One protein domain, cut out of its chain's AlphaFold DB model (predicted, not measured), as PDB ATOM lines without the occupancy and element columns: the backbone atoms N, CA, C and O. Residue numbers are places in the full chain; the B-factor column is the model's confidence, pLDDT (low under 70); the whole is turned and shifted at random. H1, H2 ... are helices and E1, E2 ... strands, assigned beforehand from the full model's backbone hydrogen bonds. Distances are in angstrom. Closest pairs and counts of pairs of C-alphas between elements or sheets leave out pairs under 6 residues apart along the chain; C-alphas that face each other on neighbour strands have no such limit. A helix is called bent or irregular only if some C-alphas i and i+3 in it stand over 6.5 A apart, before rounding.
ATOM      1  N   GLU A 426     180.972 184.921 168.424       92.94
ATOM      2  CA  GLU A 426     181.667 185.562 169.540       92.94
ATOM      3  C   GLU A 426     182.143 186.962 169.125       92.94
ATOM      4  O   GLU A 426     182.817 187.136 168.105       92.94
ATOM      5  N   LEU A 427     181.767 187.974 169.905       92.88
ATOM      6  CA  LEU A 427     182.205 189.349 169.704       92.88
ATOM      7  C   LEU A 427     183.623 189.546 170.243       92.88
ATOM      8  O   LEU A 427     184.026 188.941 171.236       92.88
ATOM      9  N   GLU A 428     184.362 190.463 169.624       89.69
ATOM     10  CA  GLU A 428     185.617 190.953 170.189       89.69
ATOM     11  C   GLU A 428     185.308 191.848 171.387       89.69
ATOM     12  O   GLU A 428     184.721 192.919 171.243       89.69
ATOM     13  N   VAL A 429     185.681 191.384 172.577       89.56
ATOM     14  CA  VAL A 429     185.363 192.056 173.836       89.56
ATOM     15  C   VAL A 429     186.521 192.969 174.262       89.56
ATOM     16  O   VAL A 429     187.680 192.552 174.164       89.56
ATOM     17  N   PRO A 430     186.255 194.198 174.754       86.88
ATOM     18  CA  PRO A 430     187.294 195.037 175.349       86.88
ATOM     19  C   PRO A 430     187.977 194.352 176.542       86.88
ATOM     20  O   PRO A 430     187.410 193.479 177.202       86.88
ATOM     21  N   SER A 431     189.199 194.785 176.868       86.75
ATOM     22  CA  SER A 431     189.826 194.369 178.126       86.75
ATOM     23  C   SER A 431     188.981 194.822 179.320       86.75
ATOM     24  O   SER A 431     188.255 195.814 179.238       86.75
ATOM     25  N   LEU A 432     189.107 194.128 180.453       85.88
ATOM     26  CA  LEU A 432     188.388 194.479 181.680       85.88
ATOM     27  C   LEU A 432     188.603 195.949 182.081       85.88
ATOM     28  O   LEU A 432     187.646 196.624 182.443       85.88
ATOM     29  N   ASP A 433     189.839 196.449 181.984       83.75
ATOM     30  CA  ASP A 433     190.159 197.839 182.326       83.75
ATOM     31  C   ASP A 433     189.484 198.826 181.357       83.75
ATOM     32  O   ASP A 433     188.906 199.821 181.791       83.75
ATOM     33  N   ALA A 434     189.475 198.522 180.054       86.75
ATOM     34  CA  ALA A 434     188.795 199.349 179.058       86.75
ATOM     35  C   ALA A 434     187.270 199.350 179.260       86.75
ATOM     36  O   ALA A 434     186.638 200.404 179.171       86.75
ATOM     37  N   LEU A 435     186.682 198.194 179.591       88.31
ATOM     38  CA  LEU A 435     185.259 198.088 179.914       88.31
ATOM     39  C   LEU A 435     184.921 198.872 181.187       88.31
ATOM     40  O   LEU A 435     183.968 199.648 181.190       88.31
ATOM     41  N   ALA A 436     185.712 198.717 182.252       88.44
ATOM     42  CA  ALA A 436     185.518 199.441 183.505       88.44
ATOM     43  C   ALA A 436     185.609 200.961 183.299       88.44
ATOM     44  O   ALA A 436     184.824 201.713 183.873       88.44
ATOM     45  N   GLU A 437     186.512 201.428 182.436       86.94
ATOM     46  CA  GLU A 437     186.611 202.840 182.063       86.94
ATOM     47  C   GLU A 437     185.417 203.342 181.262       86.94
ATOM     48  O   GLU A 437     184.925 204.442 181.527       86.94
ATOM     49  N   GLN A 438     184.942 202.554 180.299       86.38
ATOM     50  CA  GLN A 438     183.764 202.896 179.511       86.38
ATOM     51  C   GLN A 438     182.529 203.001 180.411       86.38
ATOM     52  O   GLN A 438     181.834 204.017 180.385       86.38
ATOM     53  N   VAL A 439     182.312 202.006 181.272       87.25
ATOM     54  CA  VAL A 439     181.225 202.007 182.257       87.25
ATOM     55  C   VAL A 439     181.376 203.183 183.225       87.25
ATOM     56  O   VAL A 439     180.402 203.880 183.486       87.25
ATOM     57  N   SER A 440     182.592 203.479 183.698       86.56
ATOM     58  CA  SER A 440     182.861 204.599 184.611       86.56
ATOM     59  C   SER A 440     182.469 205.958 184.026       86.56
ATOM     60  O   SER A 440     181.973 206.820 184.753       86.56
ATOM     61  N   ARG A 441     182.693 206.171 182.721       81.31
ATOM     62  CA  ARG A 441     182.316 207.419 182.031       81.31
ATOM     63  C   ARG A 441     180.811 207.644 182.040       81.31
ATOM     64  O   ARG A 441     180.385 208.769 182.268       81.31
ATOM     65  N   VAL A 442     180.041 206.583 181.825       80.06
ATOM     66  CA  VAL A 442     178.580 206.662 181.723       80.06
ATOM     67  C   VAL A 442     177.920 206.644 183.104       80.06
ATOM     68  O   VAL A 442     176.970 207.380 183.339       80.06
ATOM     69  N   HIS A 443     178.433 205.838 184.035       81.94
ATOM     70  CA  HIS A 443     177.797 205.602 185.332       81.94
ATOM     71  C   HIS A 443     177.972 206.762 186.326       81.94
ATOM     72  O   HIS A 443     177.004 207.165 186.961       81.94
ATOM     73  N   HIS A 444     179.176 207.330 186.444       80.88
ATOM     74  CA  HIS A 444     179.459 208.369 187.448       80.88
ATOM     75  C   HIS A 444     179.103 209.796 186.982       80.88
ATOM     76  O   HIS A 444     179.056 210.729 187.783       80.88
ATOM     77  N   GLY A 445     178.841 209.996 185.686       75.88
ATOM     78  CA  GLY A 445     178.544 211.312 185.109       75.88
ATOM     79  C   GLY A 445     179.633 212.374 185.356       75.88
ATOM     80  O   GLY A 445     180.695 212.120 185.931       75.88
ATOM     81  N   GLU A 446     179.388 213.609 184.914       77.44
ATOM     82  CA  GLU A 446     180.349 214.712 185.104       77.44
ATOM     83  C   GLU A 446     180.333 215.281 186.532       77.44
ATOM     84  O   GLU A 446     181.369 215.702 187.052       77.44
ATOM     85  N   ALA A 447     179.179 215.251 187.204       80.56
ATOM     86  CA  ALA A 447     179.004 215.840 188.530       80.56
ATOM     87  C   ALA A 447     179.765 215.082 189.634       80.56
ATOM     88  O   ALA A 447     180.405 215.708 190.485       80.56
ATOM     89  N   GLU A 448     179.742 213.744 189.626       81.75
ATOM     90  CA  GLU A 448     180.473 212.944 190.617       81.75
ATOM     91  C   GLU A 448     181.987 213.030 190.391       81.75
ATOM     92  O   GLU A 448     182.754 213.188 191.344       81.75
ATOM     93  N   ARG A 449     182.413 213.048 189.120       82.94
ATOM     94  CA  ARG A 449     183.806 213.309 188.734       82.94
ATOM     95  C   ARG A 449     184.292 214.661 189.238       82.94
ATOM     96  O   ARG A 449     185.354 214.728 189.851       82.94
ATOM     97  N   ALA A 450     183.507 215.722 189.049       85.25
ATOM     98  CA  ALA A 450     183.845 217.056 189.540       85.25
ATOM     99  C   ALA A 450     183.930 217.106 191.077       85.25
ATOM    100  O   ALA A 450     184.823 217.754 191.631       85.25
ATOM    101  N   ARG A 451     183.039 216.391 191.780       90.31
ATOM    102  CA  ARG A 451     183.070 216.278 193.245       90.31
ATOM    103  C   ARG A 451     184.346 215.587 193.735       90.31
ATOM    104  O   ARG A 451     185.020 216.129 194.611       90.31
ATOM    105  N   LEU A 452     184.683 214.422 193.181       86.25
ATOM    106  CA  LEU A 452     185.895 213.679 193.546       86.25
ATOM    107  C   LEU A 452     187.163 214.465 193.200       86.25
ATOM    108  O   LEU A 452     188.076 214.532 194.021       86.25
ATOM    109  N   ASP A 453     187.199 215.139 192.049       85.50
ATOM    110  CA  ASP A 453     188.314 216.015 191.681       85.50
ATOM    111  C   ASP A 453     188.497 217.152 192.706       85.50
ATOM    112  O   ASP A 453     189.619 217.449 193.126       85.50
ATOM    113  N   ALA A 454     187.401 217.742 193.200       87.25
ATOM    114  CA  ALA A 454     187.442 218.751 194.257       87.25
ATOM    115  C   ALA A 454     187.924 218.193 195.613       87.25
ATOM    116  O   ALA A 454     188.649 218.883 196.337       87.25
ATOM    117  N   GLU A 455     187.559 216.959 195.969       89.25
ATOM    118  CA  GLU A 455     188.063 216.274 197.169       89.25
ATOM    119  C   GLU A 455     189.567 215.973 197.065       89.25
ATOM    120  O   GLU A 455     190.308 216.215 198.019       89.25
ATOM    121  N   LEU A 456     190.048 215.543 195.894       88.06
ATOM    122  CA  LEU A 456     191.473 215.301 195.645       88.06
ATOM    123  C   LEU A 456     192.303 216.585 195.725       88.06
ATOM    124  O   LEU A 456     193.382 216.583 196.322       88.06
ATOM    125  N   ARG A 457     191.771 217.711 195.227       83.81
ATOM    126  CA  ARG A 457     192.396 219.034 195.413       83.81
ATOM    127  C   ARG A 457     192.541 219.382 196.896       83.81
ATOM    128  O   ARG A 457     193.595 219.862 197.306       83.81
ATOM    129  N   LYS A 458     191.516 219.110 197.713       87.62
ATOM    130  CA  LYS A 458     191.565 219.328 199.173       87.62
ATOM    131  C   LYS A 458     192.544 218.384 199.878       87.62
ATOM    132  O   LYS A 458     193.135 218.776 200.877       87.62
ATOM    133  N   ALA A 459     192.736 217.176 199.353       81.38
ATOM    134  CA  ALA A 459     193.670 216.181 199.877       81.38
ATOM    135  C   ALA A 459     195.143 216.425 199.476       81.38
ATOM    136  O   ALA A 459     196.009 215.646 199.866       81.38
ATOM    137  N   GLY A 460     195.440 217.499 198.734       81.75
ATOM    138  CA  GLY A 460     196.808 217.900 198.392       81.75
ATOM    139  C   GLY A 460     197.322 217.400 197.038       81.75
ATOM    140  O   GLY A 460     198.496 217.601 196.737       81.75
ATOM    141  N   TYR A 461     196.469 216.805 196.196       79.56
ATOM    142  CA  TYR A 461     196.824 216.439 194.819       79.56
ATOM    143  C   TYR A 461     196.737 217.675 193.907       79.56
ATOM    144  O   TYR A 461     195.671 218.023 193.393       79.56
ATOM    145  N   THR A 462     197.857 218.384 193.743       75.06
ATOM    146  CA  THR A 462     197.924 219.668 193.015       75.06
ATOM    147  C   THR A 462     198.321 219.538 191.541       75.06
ATOM    148  O   THR A 462     197.940 220.390 190.740       75.06
ATOM    149  N   GLY A 463     199.046 218.480 191.161       80.19
ATOM    150  CA  GLY A 463     199.434 218.214 189.771       80.19
ATOM    151  C   GLY A 463     198.296 217.594 188.957       80.19
ATOM    152  O   GLY A 463     197.652 216.660 189.430       80.19
ATOM    153  N   ALA A 464     198.067 218.088 187.734       77.94
ATOM    154  CA  ALA A 464     196.980 217.627 186.862       77.94
ATOM    155  C   ALA A 464     197.056 216.114 186.580       77.94
ATOM    156  O   ALA A 464     196.088 215.407 186.838       77.94
ATOM    157  N   GLU A 465     198.226 215.608 186.181       78.38
ATOM    158  CA  GLU A 465     198.427 214.183 185.869       78.38
ATOM    159  C   GLU A 465     198.252 213.271 187.094       78.38
ATOM    160  O   GLU A 465     197.604 212.231 187.018       78.38
ATOM    161  N   SER A 466     198.787 213.667 188.254       78.44
ATOM    162  CA  SER A 466     198.650 212.882 189.490       78.44
ATOM    163  C   SER A 466     197.211 212.857 189.998       78.44
ATOM    164  O   SER A 466     196.784 211.849 190.560       78.44
ATOM    165  N   ARG A 467     196.474 213.958 189.824       84.44
ATOM    166  CA  ARG A 467     195.067 214.051 190.210       84.44
ATOM    167  C   ARG A 467     194.192 213.219 189.283       84.44
ATOM    168  O   ARG A 467     193.328 212.504 189.770       84.44
ATOM    169  N   GLU A 468     194.445 213.269 187.980       81.38
ATOM    170  CA  GLU A 468     193.731 212.458 186.995       81.38
ATOM    171  C   GLU A 468     193.989 210.957 187.193       81.38
ATOM    172  O   GLU A 468     193.049 210.165 187.156       81.38
ATOM    173  N   ALA A 469     195.229 210.564 187.497       80.38
ATOM    174  CA  ALA A 469     195.569 209.179 187.815       80.38
ATOM    175  C   ALA A 469     194.841 208.667 189.073       80.38
ATOM    176  O   ALA A 469     194.256 207.587 189.048       80.38
ATOM    177  N   GLU A 470     194.824 209.451 190.154       85.31
ATOM    178  CA  GLU A 470     194.128 209.093 191.400       85.31
ATOM    179  C   GLU A 470     192.598 209.106 191.227       85.31
ATOM    180  O   GLU A 470     191.899 208.243 191.759       85.31
ATOM    181  N   LEU A 471     192.062 210.054 190.452       82.56
ATOM    182  CA  LEU A 471     190.641 210.109 190.108       82.56
ATOM    183  C   LEU A 471     190.221 208.860 189.322       82.56
ATOM    184  O   LEU A 471     189.202 208.246 189.642       82.56
ATOM    185  N   ARG A 472     191.030 208.457 188.333       83.19
ATOM    186  CA  ARG A 472     190.833 207.217 187.572       83.19
ATOM    187  C   ARG A 472     190.880 206.004 188.494       83.19
ATOM    188  O   ARG A 472     189.974 205.184 188.422       83.19
ATOM    189  N   GLU A 473     191.859 205.913 189.390       84.06
ATOM    190  CA  GLU A 473     191.967 204.791 190.332       84.06
ATOM    191  C   GLU A 473     190.730 204.691 191.242       84.06
ATOM    192  O   GLU A 473     190.149 203.615 191.382       84.06
ATOM    193  N   ARG A 474     190.252 205.811 191.802       85.44
ATOM    194  CA  ARG A 474     189.078 205.820 192.696       85.44
ATOM    195  C   ARG A 474     187.770 205.436 192.013       85.44
ATOM    196  O   ARG A 474     186.914 204.854 192.670       85.44
ATOM    197  N   LEU A 475     187.614 205.770 190.734       85.75
ATOM    198  CA  LEU A 475     186.398 205.484 189.972       85.75
ATOM    199  C   LEU A 475     186.435 204.104 189.301       85.75
ATOM    200  O   LEU A 475     185.443 203.384 189.305       85.75
ATOM    201  N   VAL A 476     187.573 203.719 188.725       87.50
ATOM    202  CA  VAL A 476     187.696 202.503 187.906       87.50
ATOM    203  C   VAL A 476     187.974 201.268 188.764       87.50
ATOM    204  O   VAL A 476     187.443 200.198 188.467       87.50
ATOM    205  N   ALA A 477     188.754 201.378 189.847       84.50
ATOM    206  CA  ALA A 477     189.110 200.212 190.658       84.50
ATOM    207  C   ALA A 477     187.894 199.505 191.297       84.50
ATOM    208  O   ALA A 477     187.854 198.270 191.241       84.50
ATOM    209  N   PRO A 478     186.878 200.209 191.847       86.88
ATOM    210  CA  PRO A 478     185.660 199.559 192.333       86.88
ATOM    211  C   PRO A 478     184.901 198.828 191.220       86.88
ATOM    212  O   PRO A 478     184.509 197.677 191.404       86.88
ATOM    213  N   LEU A 479     184.761 199.448 190.041       88.75
ATOM    214  CA  LEU A 479     184.092 198.837 188.887       88.75
ATOM    215  C   LEU A 479     184.826 197.587 188.403       88.75
ATOM    216  O   LEU A 479     184.192 196.571 188.141       88.75
ATOM    217  N   ARG A 480     186.162 197.613 188.367       86.81
ATOM    218  CA  ARG A 480     186.977 196.440 188.025       86.81
ATOM    219  C   ARG A 480     186.724 195.267 188.974       86.81
ATOM    220  O   ARG A 480     186.649 194.122 188.537       86.81
ATOM    221  N   ILE A 481     186.574 195.552 190.268       84.44
ATOM    222  CA  ILE A 481     186.265 194.542 191.285       84.44
ATOM    223  C   ILE A 481     184.853 193.972 191.090       84.44
ATOM    224  O   ILE A 481     184.679 192.759 191.214       84.44
ATOM    225  N   MET A 482     183.872 194.822 190.773       89.00
ATOM    226  CA  MET A 482     182.480 194.411 190.543       89.00
ATOM    227  C   MET A 482     182.311 193.590 189.259       89.00
ATOM    228  O   MET A 482     181.629 192.571 189.278       89.00
ATOM    229  N   LEU A 483     182.957 193.992 188.161       88.94
ATOM    230  CA  LEU A 483     182.925 193.286 186.871       88.94
ATOM    231  C   LEU A 483     183.625 191.916 186.921       88.94
ATOM    232  O   LEU A 483     183.284 191.021 186.150       88.94
ATOM    233  N   GLY A 484     184.566 191.747 187.854       86.00
ATOM    234  CA  GLY A 484     185.331 190.523 188.064       86.00
ATOM    235  C   GLY A 484     186.782 190.682 187.619       86.00
ATOM    236  O   GLY A 484     187.064 190.916 186.453       86.00
ATOM    237  N   GLU A 485     187.724 190.529 188.553       77.19
ATOM    238  CA  GLU A 485     189.156 190.782 188.311       77.19
ATOM    239  C   GLU A 485     189.873 189.661 187.538       77.19
ATOM    240  O   GLU A 485     191.065 189.784 187.243       77.19
ATOM    241  N   THR A 486     189.175 188.560 187.254       80.62
ATOM    242  CA  THR A 486     189.732 187.328 186.689       80.62
ATOM    243  C   THR A 486     188.780 186.678 185.689       80.62
ATOM    244  O   THR A 486     187.569 186.862 185.759       80.62
ATOM    245  N   GLY A 487     189.323 185.866 184.784       79.25
ATOM    246  CA  GLY A 487     188.558 185.249 183.705       79.25
ATOM    247  C   GLY A 487     188.402 186.156 182.483       79.25
ATOM    248  O   GLY A 487     188.707 187.347 182.504       79.25
ATOM    249  N   THR A 488     187.970 185.558 181.375       85.56
ATOM    250  CA  THR A 488     187.770 186.259 180.102       85.56
ATOM    251  C   THR A 488     186.289 186.534 179.915       85.56
ATOM    252  O   THR A 488     185.501 185.592 179.860       85.56
ATOM    253  N   ILE A 489     185.928 187.811 179.804       91.00
ATOM    254  CA  ILE A 489     184.570 188.226 179.447       91.00
ATOM    255  C   ILE A 489     184.264 187.693 178.049       91.00
ATOM    256  O   ILE A 489     185.091 187.814 177.141       91.00
ATOM    257  N   ARG A 490     183.083 187.105 177.876       93.19
ATOM    258  CA  ARG A 490     182.615 186.601 176.582       93.19
ATOM    259  C   ARG A 490     181.324 187.294 176.210       93.19
ATOM    260  O   ARG A 490     180.497 187.554 177.075       93.19
ATOM    261  N   ALA A 491     181.145 187.560 174.927       96.25
ATOM    262  CA  ALA A 491     179.879 188.038 174.406       96.25
ATOM    263  C   ALA A 491     179.531 187.252 173.145       96.25
ATOM    264  O   ALA A 491     180.326 187.231 172.209       96.25
ATOM    265  N   THR A 492     178.378 186.586 173.133       95.81
ATOM    266  CA  THR A 492     177.945 185.736 172.015       95.81
ATOM    267  C   THR A 492     176.628 186.237 171.459       95.81
ATOM    268  O   THR A 492     175.640 186.361 172.179       95.81
ATOM    269  N   LEU A 493     176.618 186.520 170.163       95.19
ATOM    270  CA  LEU A 493     175.450 186.964 169.425       95.19
ATOM    271  C   LEU A 493     174.761 185.765 168.767       95.19
ATOM    272  O   LEU A 493     175.350 185.081 167.928       95.19
ATOM    273  N   TYR A 494     173.497 185.558 169.113       92.62
ATOM    274  CA  TYR A 494     172.635 184.497 168.613       92.62
ATOM    275  C   TYR A 494     171.545 185.032 167.691       92.62
ATOM    276  O   TYR A 494     171.122 186.189 167.756       92.62
ATOM    277  N   SER A 495     171.084 184.138 166.823       89.31
ATOM    278  CA  SER A 495     170.067 184.399 165.806       89.31
ATOM    279  C   SER A 495     169.033 183.274 165.796       89.31
ATOM    280  O   SER A 495     168.987 182.521 164.826       89.31
ATOM    281  N   PRO A 496     168.278 183.072 166.886       86.62
ATOM    282  CA  PRO A 496     167.325 181.969 166.981       86.62
ATOM    283  C   PRO A 496     166.212 182.089 165.929       86.62
ATOM    284  O   PRO A 496     165.799 183.194 165.579       86.62
ATOM    285  N   ALA A 497     165.725 180.952 165.422       77.56
ATOM    286  CA  ALA A 497     164.554 180.927 164.541       77.56
ATOM    287  C   ALA A 497     163.271 181.340 165.284       77.56
ATOM    288  O   ALA A 497     162.430 182.028 164.707       77.56
ATOM    289  N   ASP A 498     163.164 180.981 166.567       81.12
ATOM    290  CA  ASP A 498     162.135 181.474 167.483       81.12
ATOM    291  C   ASP A 498     162.748 182.474 168.482       81.12
ATOM    292  O   ASP A 498     163.384 182.070 169.459       81.12
ATOM    293  N   PRO A 499     162.629 183.788 168.228       76.88
ATOM    294  CA  PRO A 499     163.276 184.799 169.052       76.88
ATOM    295  C   PRO A 499     162.562 185.124 170.370       76.88
ATOM    296  O   PRO A 499     163.129 185.878 171.160       76.88
ATOM    297  N   GLY A 500     161.342 184.630 170.618       83.31
ATOM    298  CA  GLY A 500     160.578 184.980 171.825       83.31
ATOM    299  C   GLY A 500     160.489 186.499 172.057       83.31
ATOM    300  O   GLY A 500     160.132 187.256 171.149       83.31
ATOM    301  N   ASP A 501     160.874 186.970 173.245       80.44
ATOM    302  CA  ASP A 501     160.867 188.398 173.611       80.44
ATOM    303  C   ASP A 501     161.838 189.254 172.786       80.44
ATOM    304  O   ASP A 501     161.588 190.440 172.547       80.44
ATOM    305  N   ALA A 502     162.899 188.650 172.239       83.62
ATOM    306  CA  ALA A 502     163.801 189.336 171.320       83.62
ATOM    307  C   ALA A 502     163.112 189.701 169.997       83.62
ATOM    308  O   ALA A 502     163.634 190.507 169.239       83.62
ATOM    309  N   SER A 503     161.917 189.177 169.706       67.88
ATOM    310  CA  SER A 503     161.141 189.489 168.496       67.88
ATOM    311  C   SER A 503     160.945 190.984 168.215       67.88
ATOM    312  O   SER A 503     160.701 191.351 167.064       67.88
ATOM    313  N   ARG A 504     161.046 191.835 169.243       66.44
ATOM    314  CA  ARG A 504     160.834 193.289 169.183       66.44
ATOM    315  C   ARG A 504     162.131 194.113 169.175       66.44
ATOM    316  O   ARG A 504     162.055 195.336 169.130       66.44
ATOM    317  N   GLY A 505     163.309 193.484 169.217       77.56
ATOM    318  CA  GLY A 505     164.579 194.210 169.296       77.56
ATOM    319  C   GLY A 505     165.815 193.329 169.503       77.56
ATOM    320  O   GLY A 505     165.847 192.165 169.112       77.56
ATOM    321  N   LEU A 506     166.851 193.904 170.110       86.56
ATOM    322  CA  LEU A 506     168.040 193.174 170.547       86.56
ATOM    323  C   LEU A 506     167.902 192.891 172.042       86.56
ATOM    324  O   LEU A 506     167.974 193.815 172.851       86.56
ATOM    325  N   LEU A 507     167.700 191.628 172.408       93.81
ATOM    326  CA  LEU A 507     167.672 191.219 173.809       93.81
ATOM    327  C   LEU A 507     169.105 190.986 174.283       93.81
ATOM    328  O   LEU A 507     169.774 190.074 173.800       93.81
ATOM    329  N   VAL A 508     169.586 191.800 175.216       96.44
ATOM    330  CA  VAL A 508     170.899 191.597 175.834       96.44
ATOM    331  C   VAL A 508     170.701 190.923 177.180       96.44
ATOM    332  O   VAL A 508     170.015 191.464 178.045       96.44
ATOM    333  N   ARG A 509     171.315 189.755 177.360       96.69
ATOM    334  CA  ARG A 509     171.280 188.982 178.603       96.69
ATOM    335  C   ARG A 509     172.653 189.043 179.242       96.69
ATOM    336  O   ARG A 509     173.628 188.545 178.680       96.69
ATOM    337  N   VAL A 510     172.744 189.669 180.407       96.56
ATOM    338  CA  VAL A 510     173.995 189.729 181.163       96.56
ATOM    339  C   VAL A 510     173.999 188.558 182.134       96.56
ATOM    340  O   VAL A 510     173.092 188.414 182.953       96.56
ATOM    341  N   THR A 511     175.012 187.703 182.048       95.25
ATOM    342  CA  THR A 511     175.194 186.559 182.937       95.25
ATOM    343  C   THR A 511     176.424 186.737 183.812       95.25
ATOM    344  O   THR A 511     177.412 187.350 183.412       95.25
ATOM    345  N   ALA A 512     176.383 186.169 185.016       93.19
ATOM    346  CA  ALA A 512     177.565 186.000 185.849       93.19
ATOM    347  C   ALA A 512     177.751 184.518 186.176       93.19
ATOM    348  O   ALA A 512     176.860 183.861 186.719       93.19
ATOM    349  N   THR A 513     178.914 183.971 185.816       89.00
ATOM    350  CA  THR A 513     179.185 182.524 185.901       89.00
ATOM    351  C   THR A 513     178.104 181.680 185.198       89.00
ATOM    352  O   THR A 513     177.609 180.688 185.746       89.00
ATOM    353  N   GLY A 514     177.676 182.125 184.011       89.81
ATOM    354  CA  GLY A 514     176.630 181.483 183.212       89.81
ATOM    355  C   GLY A 514     175.208 181.554 183.782       89.81
ATOM    356  O   GLY A 514     174.311 180.935 183.223       89.81
ATOM    357  N   ARG A 515     174.957 182.265 184.887       93.88
ATOM    358  CA  ARG A 515     173.605 182.459 185.450       93.88
ATOM    359  C   ARG A 515     173.078 183.837 185.083       93.88
ATOM    360  O   ARG A 515     173.848 184.792 185.107       93.88
ATOM    361  N   LEU A 516     171.788 183.935 184.766       94.94
ATOM    362  CA  LEU A 516     171.161 185.194 184.365       94.94
ATOM    363  C   LEU A 516     171.207 186.209 185.509       94.94
ATOM    364  O   LEU A 516     170.608 185.999 186.564       94.94
ATOM    365  N   LEU A 517     171.928 187.306 185.288       93.56
ATOM    366  CA  LEU A 517     171.937 188.437 186.199       93.56
ATOM    367  C   LEU A 517     170.704 189.295 185.944       93.56
ATOM    368  O   LEU A 517     169.885 189.410 186.846       93.56
ATOM    369  N   GLU A 518     170.565 189.824 184.736       94.75
ATOM    370  CA  GLU A 518     169.398 190.565 184.253       94.75
ATOM    371  C   GLU A 518     169.385 190.535 182.718       94.75
ATOM    372  O   GLU A 518     170.390 190.200 182.076       94.75
ATOM    373  N   GLU A 519     168.253 190.905 182.126       95.12
ATOM    374  CA  GLU A 519     168.114 191.083 180.683       95.12
ATOM    375  C   GLU A 519     167.406 192.390 180.336       95.12
ATOM    376  O   GLU A 519     166.586 192.905 181.092       95.12
ATOM    377  N   GLN A 520     167.740 192.943 179.173       93.81
ATOM    378  CA  GLN A 520     167.146 194.179 178.689       93.81
ATOM    379  C   GLN A 520     166.915 194.103 177.186       93.81
ATOM    380  O   GLN A 520     167.812 193.766 176.408       93.81
ATOM    381  N   LEU A 521     165.692 194.436 176.780       87.69
ATOM    382  CA  LEU A 521     165.316 194.559 175.381       87.69
ATOM    383  C   LEU A 521     165.637 195.971 174.888       87.69
ATOM    384  O   LEU A 521     165.043 196.949 175.341       87.69
ATOM    385  N   PHE A 522     166.546 196.069 173.924       80.56
ATOM    386  CA  PHE A 522     166.864 197.318 173.245       80.56
ATOM    387  C   PHE A 522     166.070 197.430 171.951       80.56
ATOM    388  O   PHE A 522     166.068 196.503 171.134       80.56
ATOM    389  N   ALA A 523     165.452 198.592 171.730       71.38
ATOM    390  CA  ALA A 523     164.967 198.953 170.405       71.38
ATOM    391  C   ALA A 523     166.154 198.890 169.435       71.38
ATOM    392  O   ALA A 523     167.183 199.528 169.651       71.38
ATOM    393  N   SER A 524     166.040 198.053 168.409       71.50
ATOM    394  CA  SER A 524     167.136 197.784 167.490       71.50
ATOM    395  C   SER A 524     166.590 197.562 166.096       71.50
ATOM    396  O   SER A 524     165.580 196.882 165.918       71.50
ATOM    397  N   ALA A 525     167.328 198.053 165.103       65.88
ATOM    398  CA  ALA A 525     167.099 197.727 163.702       65.88
ATOM    399  C   ALA A 525     167.255 196.229 163.406       65.88
ATOM    400  O   ALA A 525     166.868 195.791 162.331       65.88
ATOM    401  N   TYR A 526     167.807 195.444 164.339       74.81
ATOM    402  CA  TYR A 526     168.033 194.006 164.218       74.81
ATOM    403  C   TYR A 526     167.161 193.232 165.217       74.81
ATOM    404  O   TYR A 526     167.697 192.651 166.166       74.81
ATOM    405  N   PRO A 527     165.827 193.229 165.046       72.69
ATOM    406  CA  PRO A 527     164.946 192.473 165.919       72.69
ATOM    407  C   PRO A 527     165.199 190.969 165.784       72.69
ATOM    408  O   PRO A 527     165.595 190.472 164.728       72.69
ATOM    409  N   GLY A 528     164.945 190.235 166.859       78.31
ATOM    410  CA  GLY A 528     165.085 188.783 166.931       78.31
ATOM    411  C   GLY A 528     166.495 188.303 167.264       78.31
ATOM    412  O   GLY A 528     166.790 187.117 167.123       78.31
ATOM    413  N   ARG A 529     167.381 189.210 167.683       87.81
ATOM    414  CA  ARG A 529     168.762 188.894 168.056       87.81
ATOM    415  C   ARG A 529     168.889 188.824 169.572       87.81
ATOM    416  O   ARG A 529     168.307 189.641 170.284       87.81
ATOM    417  N   ILE A 530     169.686 187.873 170.049       94.62
ATOM    418  CA  ILE A 530     169.987 187.716 171.474       94.62
ATOM    419  C   ILE A 530     171.494 187.852 171.660       94.62
ATOM    420  O   ILE A 530     172.255 187.158 170.991       94.62
ATOM    421  N   LEU A 531     171.928 188.746 172.541       96.25
ATOM    422  CA  LEU A 531     173.330 188.935 172.891       96.25
ATOM    423  C   LEU A 531     173.565 188.497 174.334       96.25
ATOM    424  O   LEU A 531     173.129 189.170 175.263       96.25
ATOM    425  N   ASP A 532     174.296 187.402 174.514       96.25
ATOM    426  CA  ASP A 532     174.673 186.912 175.838       96.25
ATOM    427  C   ASP A 532     176.037 187.462 176.221       96.25
ATOM    428  O   ASP A 532     177.015 187.194 175.526       96.25
ATOM    429  N   VAL A 533     176.112 188.200 177.324       96.50
ATOM    430  CA  VAL A 533     177.348 188.770 177.870       96.50
ATOM    431  C   VAL A 533     177.672 188.075 179.187       96.50
ATOM    432  O   VAL A 533     176.983 188.296 180.176       96.50
ATOM    433  N   ASP A 534     178.731 187.267 179.222       94.56
ATOM    434  CA  ASP A 534     179.147 186.528 180.416       94.56
ATOM    435  C   ASP A 534     180.306 187.213 181.149       94.56
ATOM    436  O   ASP A 534     181.397 187.408 180.603       94.56
ATOM    437  N   LEU A 535     180.054 187.538 182.419       94.25
ATOM    438  CA  LEU A 535     180.999 188.071 183.395       94.25
ATOM    439  C   LEU A 535     181.416 186.929 184.342       94.25
ATOM    440  O   LEU A 535     180.763 186.688 185.364       94.25
ATOM    441  N   PRO A 536     182.490 186.182 184.036       89.81
ATOM    442  CA  PRO A 536     182.763 184.889 184.670       89.81
ATOM    443  C   PRO A 536     182.959 184.967 186.190       89.81
ATOM    444  O   PRO A 536     182.601 184.023 186.892       89.81
ATOM    445  N   THR A 537     183.485 186.082 186.708       91.44
ATOM    446  CA  THR A 537     183.690 186.294 188.152       91.44
ATOM    447  C   THR A 537     183.094 187.611 188.660       91.44
ATOM    448  O   THR A 537     183.606 188.184 189.625       91.44
ATOM    449  N   GLY A 538     182.051 188.119 187.998       91.00
ATOM    450  CA  GLY A 538     181.353 189.336 188.421       91.00
ATOM    451  C   GLY A 538     180.654 189.175 189.777       91.00
ATOM    452  O   GLY A 538     180.219 188.083 190.144       91.00
ATOM    453  N   GLN A 539     180.542 190.266 190.538       91.12
ATOM    454  CA  GLN A 539     179.842 190.298 191.827       91.12
ATOM    455  C   GLN A 539     178.350 190.553 191.606       91.12
ATOM    456  O   GLN A 539     177.936 191.692 191.399       91.12
ATOM    457  N   ALA A 540     177.553 189.484 191.628       88.44
ATOM    458  CA  ALA A 540     176.158 189.519 191.204       88.44
ATOM    459  C   ALA A 540     175.300 190.539 191.974       88.44
ATOM    460  O   ALA A 540     174.664 191.384 191.341       88.44
ATOM    461  N   SER A 541     175.316 190.513 193.312       88.44
ATOM    462  CA  SER A 541     174.539 191.459 194.131       88.44
ATOM    463  C   SER A 541     174.947 192.922 193.903       88.44
ATOM    464  O   SER A 541     174.099 193.799 193.764       88.44
ATOM    465  N   GLU A 542     176.252 193.209 193.821       88.62
ATOM    466  CA  GLU A 542     176.759 194.578 193.634       88.62
ATOM    467  C   GLU A 542     176.405 195.117 192.242       88.62
ATOM    468  O   GLU A 542     175.905 196.238 192.127       88.62
ATOM    469  N   LEU A 543     176.565 194.297 191.195       89.88
ATOM    470  CA  LEU A 543     176.180 194.644 189.824       89.88
ATOM    471  C   LEU A 543     174.684 194.955 189.710       89.88
ATOM    472  O   LEU A 543     174.330 195.906 189.013       89.88
ATOM    473  N   ARG A 544     173.822 194.198 190.408       88.38
ATOM    474  CA  ARG A 544     172.375 194.461 190.470       88.38
ATOM    475  C   ARG A 544     172.058 195.738 191.240       88.38
ATOM    476  O   ARG A 544     171.382 196.608 190.703       88.38
ATOM    477  N   SER A 545     172.580 195.885 192.460       85.62
ATOM    478  CA  SER A 545     172.249 197.020 193.337       85.62
ATOM    479  C   SER A 545     172.714 198.385 192.814       85.62
ATOM    480  O   SER A 545     172.138 199.405 193.179       85.62
ATOM    481  N   SER A 546     173.746 198.403 191.966       83.56
ATOM    482  CA  SER A 546     174.312 199.620 191.371       83.56
ATOM    483  C   SER A 546     173.769 199.923 189.972       83.56
ATOM    484  O   SER A 546     174.179 200.911 189.371       83.56
ATOM    485  N   GLU A 547     172.901 199.067 189.417       87.00
ATOM    486  CA  GLU A 547     172.424 199.137 188.023       87.00
ATOM    487  C   GLU A 547     173.550 199.192 186.967       87.00
ATOM    488  O   GLU A 547     173.326 199.505 185.796       87.00
ATOM    489  N   VAL A 548     174.784 198.841 187.344       90.31
ATOM    490  CA  VAL A 548     175.939 198.826 186.435       90.31
ATOM    491  C   VAL A 548     175.718 197.835 185.291       90.31
ATOM    492  O   VAL A 548     176.159 198.083 184.168       90.31
ATOM    493  N   TRP A 549     174.980 196.749 185.540       92.75
ATOM    494  CA  TRP A 549     174.619 195.762 184.521       92.75
ATOM    495  C   TRP A 549     173.897 196.379 183.311       92.75
ATOM    496  O   TRP A 549     174.173 195.971 182.185       92.75
ATOM    497  N   ALA A 550     173.049 197.394 183.510       90.31
ATOM    498  CA  ALA A 550     172.320 198.048 182.424       90.31
ATOM    499  C   ALA A 550     173.279 198.822 181.502       90.31
ATOM    500  O   ALA A 550     173.152 198.790 180.280       90.31
ATOM    501  N   ARG A 551     174.324 199.436 182.076       90.38
ATOM    502  CA  ARG A 551     175.382 200.129 181.314       90.38
ATOM    503  C   ARG A 551     176.295 199.167 180.566       90.38
ATOM    504  O   ARG A 551     176.764 199.488 179.475       90.38
ATOM    505  N   ILE A 552     176.521 197.976 181.120       91.69
ATOM    506  CA  ILE A 552     177.179 196.882 180.397       91.69
ATOM    507  C   ILE A 552     176.304 196.473 179.210       91.69
ATOM    508  O   ILE A 552     176.800 196.416 178.088       91.69
ATOM    509  N   ALA A 553     175.006 196.247 179.432       92.12
ATOM    510  CA  ALA A 553     174.080 195.840 178.384       92.12
ATOM    511  C   ALA A 553     174.024 196.860 177.229       92.12
ATOM    512  O   ALA A 553     174.198 196.470 176.075       92.12
ATOM    513  N   GLU A 554     173.911 198.162 177.527       88.50
ATOM    514  CA  GLU A 554     174.009 199.248 176.533       88.50
ATOM    515  C   GLU A 554     175.340 199.226 175.770       88.50
ATOM    516  O   GLU A 554     175.366 199.275 174.537       88.50
ATOM    517  N   GLY A 555     176.461 199.135 176.494       88.56
ATOM    518  CA  GLY A 555     177.793 199.130 175.893       88.56
ATOM    519  C   GLY A 555     177.999 197.961 174.927       88.56
ATOM    520  O   GLY A 555     178.555 198.143 173.841       88.56
ATOM    521  N   PHE A 556     177.507 196.774 175.282       92.25
ATOM    522  CA  PHE A 556     177.598 195.582 174.441       92.25
ATOM    523  C   PHE A 556     176.585 195.572 173.292       92.25
ATOM    524  O   PHE A 556     176.942 195.144 172.193       92.25
ATOM    525  N   ALA A 557     175.373 196.108 173.482       87.94
ATOM    526  CA  ALA A 557     174.432 196.346 172.385       87.94
ATOM    527  C   ALA A 557     175.072 197.231 171.305       87.94
ATOM    528  O   ALA A 557     175.032 196.915 170.112       87.94
ATOM    529  N   ALA A 558     175.748 198.301 171.731       83.81
ATOM    530  CA  ALA A 558     176.493 199.178 170.841       83.81
ATOM    531  C   ALA A 558     177.666 198.443 170.161       83.81
ATOM    532  O   ALA A 558     177.872 198.614 168.957       83.81
ATOM    533  N   LEU A 559     178.414 197.614 170.898       87.88
ATOM    534  CA  LEU A 559     179.552 196.841 170.383       87.88
ATOM    535  C   LEU A 559     179.149 195.776 169.348       87.88
ATOM    536  O   LEU A 559     179.929 195.478 168.445       87.88
ATOM    537  N   ALA A 560     177.938 195.222 169.442       88.62
ATOM    538  CA  ALA A 560     177.435 194.205 168.516       88.62
ATOM    539  C   ALA A 560     177.074 194.759 167.127       88.62
ATOM    540  O   ALA A 560     177.065 194.019 166.140       88.62
ATOM    541  N   LEU A 561     176.793 196.062 167.029       81.50
ATOM    542  CA  LEU A 561     176.232 196.693 165.834       81.50
ATOM    543  C   LEU A 561     177.068 196.496 164.549       81.50
ATOM    544  O   LEU A 561     176.478 196.151 163.523       81.50
ATOM    545  N   PRO A 562     178.412 196.635 164.549       81.75
ATOM    546  CA  PRO A 562     179.215 196.378 163.351       81.75
ATOM    547  C   PRO A 562     179.140 194.918 162.884       81.75
ATOM    548  O   PRO A 562     179.078 194.652 161.685       81.75
ATOM    549  N   ARG A 563     179.093 193.959 163.820       85.62
ATOM    550  CA  ARG A 563     178.992 192.527 163.493       85.62
ATOM    551  C   ARG A 563     177.618 192.157 162.948       85.62
ATOM    552  O   ARG A 563     177.533 191.346 162.031       85.62
ATOM    553  N   LEU A 564     176.560 192.787 163.455       83.50
ATOM    554  CA  LEU A 564     175.204 192.646 162.922       83.50
ATOM    555  C   LEU A 564     175.105 193.122 161.462       83.50
ATOM    556  O   LEU A 564     174.512 192.433 160.632       83.50
ATOM    557  N   ARG A 565     175.756 194.241 161.115       76.75
ATOM    558  CA  ARG A 565     175.841 194.729 159.722       76.75
ATOM    559  C   ARG A 565     176.577 193.762 158.816       76.75
ATOM    560  O   ARG A 565     176.108 193.442 157.728       76.75
ATOM    561  N   GLU A 566     177.735 193.305 159.277       82.25
ATOM    562  CA  GLU A 566     178.562 192.357 158.542       82.25
ATOM    563  C   GLU A 566     177.792 191.054 158.272       82.25
ATOM    564  O   GLU A 566     177.865 190.509 157.170       82.25
ATOM    565  N   GLN A 567     177.009 190.571 159.244       84.25
ATOM    566  CA  GLN A 567     176.126 189.419 159.060       84.25
ATOM    567  C   GLN A 567     175.077 189.656 157.970       84.25
ATOM    568  O   GLN A 567     174.916 188.790 157.113       84.25
ATOM    569  N   ASP A 568     174.393 190.801 157.966       79.94
ATOM    570  CA  ASP A 568     173.380 191.117 156.954       79.94
ATOM    571  C   ASP A 568     173.985 191.244 155.550       79.94
ATOM    572  O   ASP A 568     173.452 190.682 154.593       79.94
ATOM    573  N   GLN A 569     175.138 191.904 155.420       78.81
ATOM    574  CA  GLN A 569     175.862 192.005 154.148       78.81
ATOM    575  C   GLN A 569     176.286 190.626 153.624       78.81
ATOM    576  O   GLN A 569     176.094 190.316 152.447       78.81
ATOM    577  N   ARG A 570     176.831 189.768 154.498       81.06
ATOM    578  CA  ARG A 570     177.206 188.392 154.138       81.06
ATOM    579  C   ARG A 570     175.990 187.544 153.788       81.06
ATOM    580  O   ARG A 570     176.058 186.770 152.838       81.06
ATOM    581  N   ALA A 571     174.890 187.694 154.526       82.81
ATOM    582  CA  ALA A 571     173.639 187.010 154.236       82.81
ATOM    583  C   ALA A 571     173.128 187.409 152.845       82.81
ATOM    584  O   ALA A 571     172.905 186.522 152.029       82.81
ATOM    585  N   LEU A 572     173.058 188.712 152.531       81.44
ATOM    586  CA  LEU A 572     172.680 189.221 151.203       81.44
ATOM    587  C   LEU A 572     173.572 188.675 150.090       81.44
ATOM    588  O   LEU A 572     173.058 188.222 149.071       81.44
ATOM    589  N   ALA A 573     174.892 188.682 150.282       79.75
ATOM    590  CA  ALA A 573     175.828 188.119 149.313       79.75
ATOM    591  C   ALA A 573     175.608 186.608 149.109       79.75
ATOM    592  O   ALA A 573     175.719 186.105 147.992       79.75
TER     593      ALA A 573
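What this domain is: This is residues 426 to 573 of the 1276 residues of an uncharacterized protein of Enhygromyxa salina (UniProt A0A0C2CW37). A small, twisted sheet of four strands has the first arm of the long bent helix H6 slanting over one face, and the second arm, H6b, runs on past the sheet as one end of the model. At the other end H2 and the first part of H3 fold back on each other, and H1 packs between H3 and the first arm H6a, crossing both. The printed part has 148 residues, with six named helices and four named strands in the order H1 H2 H3 E1 H4 E2 E3 E4 H5 H6; the sheet is mixed, in the order E1 E4 E2 E3, and the class is mixed, helices and strands. The whole is elongated, 59 by 32 by 25 A, and only just loose, close to compact, with a radius of gyration of the C-alphas of 17.7 A.

How they stand to each other: The sheet is made of E1, residues 490 to 494, E4, residues 529 to 535, E2, residues 506 to 512, and E3, residues 515 to 522. E1 and E4 are antiparallel, with N 492 and O 532 2.8 A apart, within hydrogen-bond range. E4 and E2 are parallel, with N 509 and O 531 at 2.8 A. E2 and E3 form an antiparallel hairpin, with N 508 and O 520 at 2.9 A; E3 bends by 52 degrees at residue 518. H6, residues 548 to 573, was assigned by its hydrogen bonds as one helix but is bent: C-alphas 559 and 562 are 7.1 A apart. Its arm H6a, residues 548 to 559, is on the sheet at a height of 8.6 A, over E2, E3 and, only just, E4 with 3 C-alphas; on the local plane it stands at 50 degrees to E2, slantwise to the strands. The closest C-alphas of E2 and H6a are those of Val 508 and Ala 553, 5.9 A apart. H6b, residues 562 to 573, is not on the sheet and touches no helix. H4, residues 500 to 504, is on the opposite face from H6a, over none of the strands, and only just irregular: C-alphas 501 and 504 are 6.6 A apart. H5, residues 540 to 545, is on the sheet too, over none of its strands. H1, residues 432 to 443, touches H6a with residues 438 to 443, closest at the C-alphas of Val 439 and Arg 551, 6.2 A, only just about perpendicular at 71 degrees. H3, residues 464 to 483, touches H1 with residues 475 to 483, closest at the C-alphas of Ala 436 and Leu 479, 5.6 A, about perpendicular at 79 degrees. H3 and H5 only just touch, with 3 pairs of C-alphas within 8 A, the closest those of Met 482 and Leu 543, 6.3 A. H2, residues 445 to 458, touches H3 at a steep tilt of 54 degrees, opposite ways, closest at the C-alphas of Asp 453 and Leu 471, 6.5 A. Every O i to N i+4 pair is within hydrogen-bond range in H1, H5, H6a and H6b; the counts are 9 of 10 in H2, 14 of 16 in H3 and 0 of 1 in H4, which has 1 of 2 O i to N i+3 pairs in range.

Where its parts are: E3 spans 20.4 A from first to last C-alpha, E4 19.6 A and E2 19.4 A. H3 spans 28.1 A, with a kink of 28 degrees near residue 476; H2 spans 20.8 A, H1 15.8 A, and H6a and H6b 16.6 A each. H1 begins with C-alpha 432 at (188.388, 194.479, 181.680), E1 with C-alpha 490 at (182.615, 186.601, 176.582), and H6b ends with C-alpha 573 at (175.828, 188.119, 149.313).

The domain as a whole: The two C-alphas farthest apart are those of Gly 460 and Ala 573, 61.1 A. The printed part has no cut and no long link. The mean pLDDT of the printed part is 85.8, and residues 503, 504 and 525 are under 70.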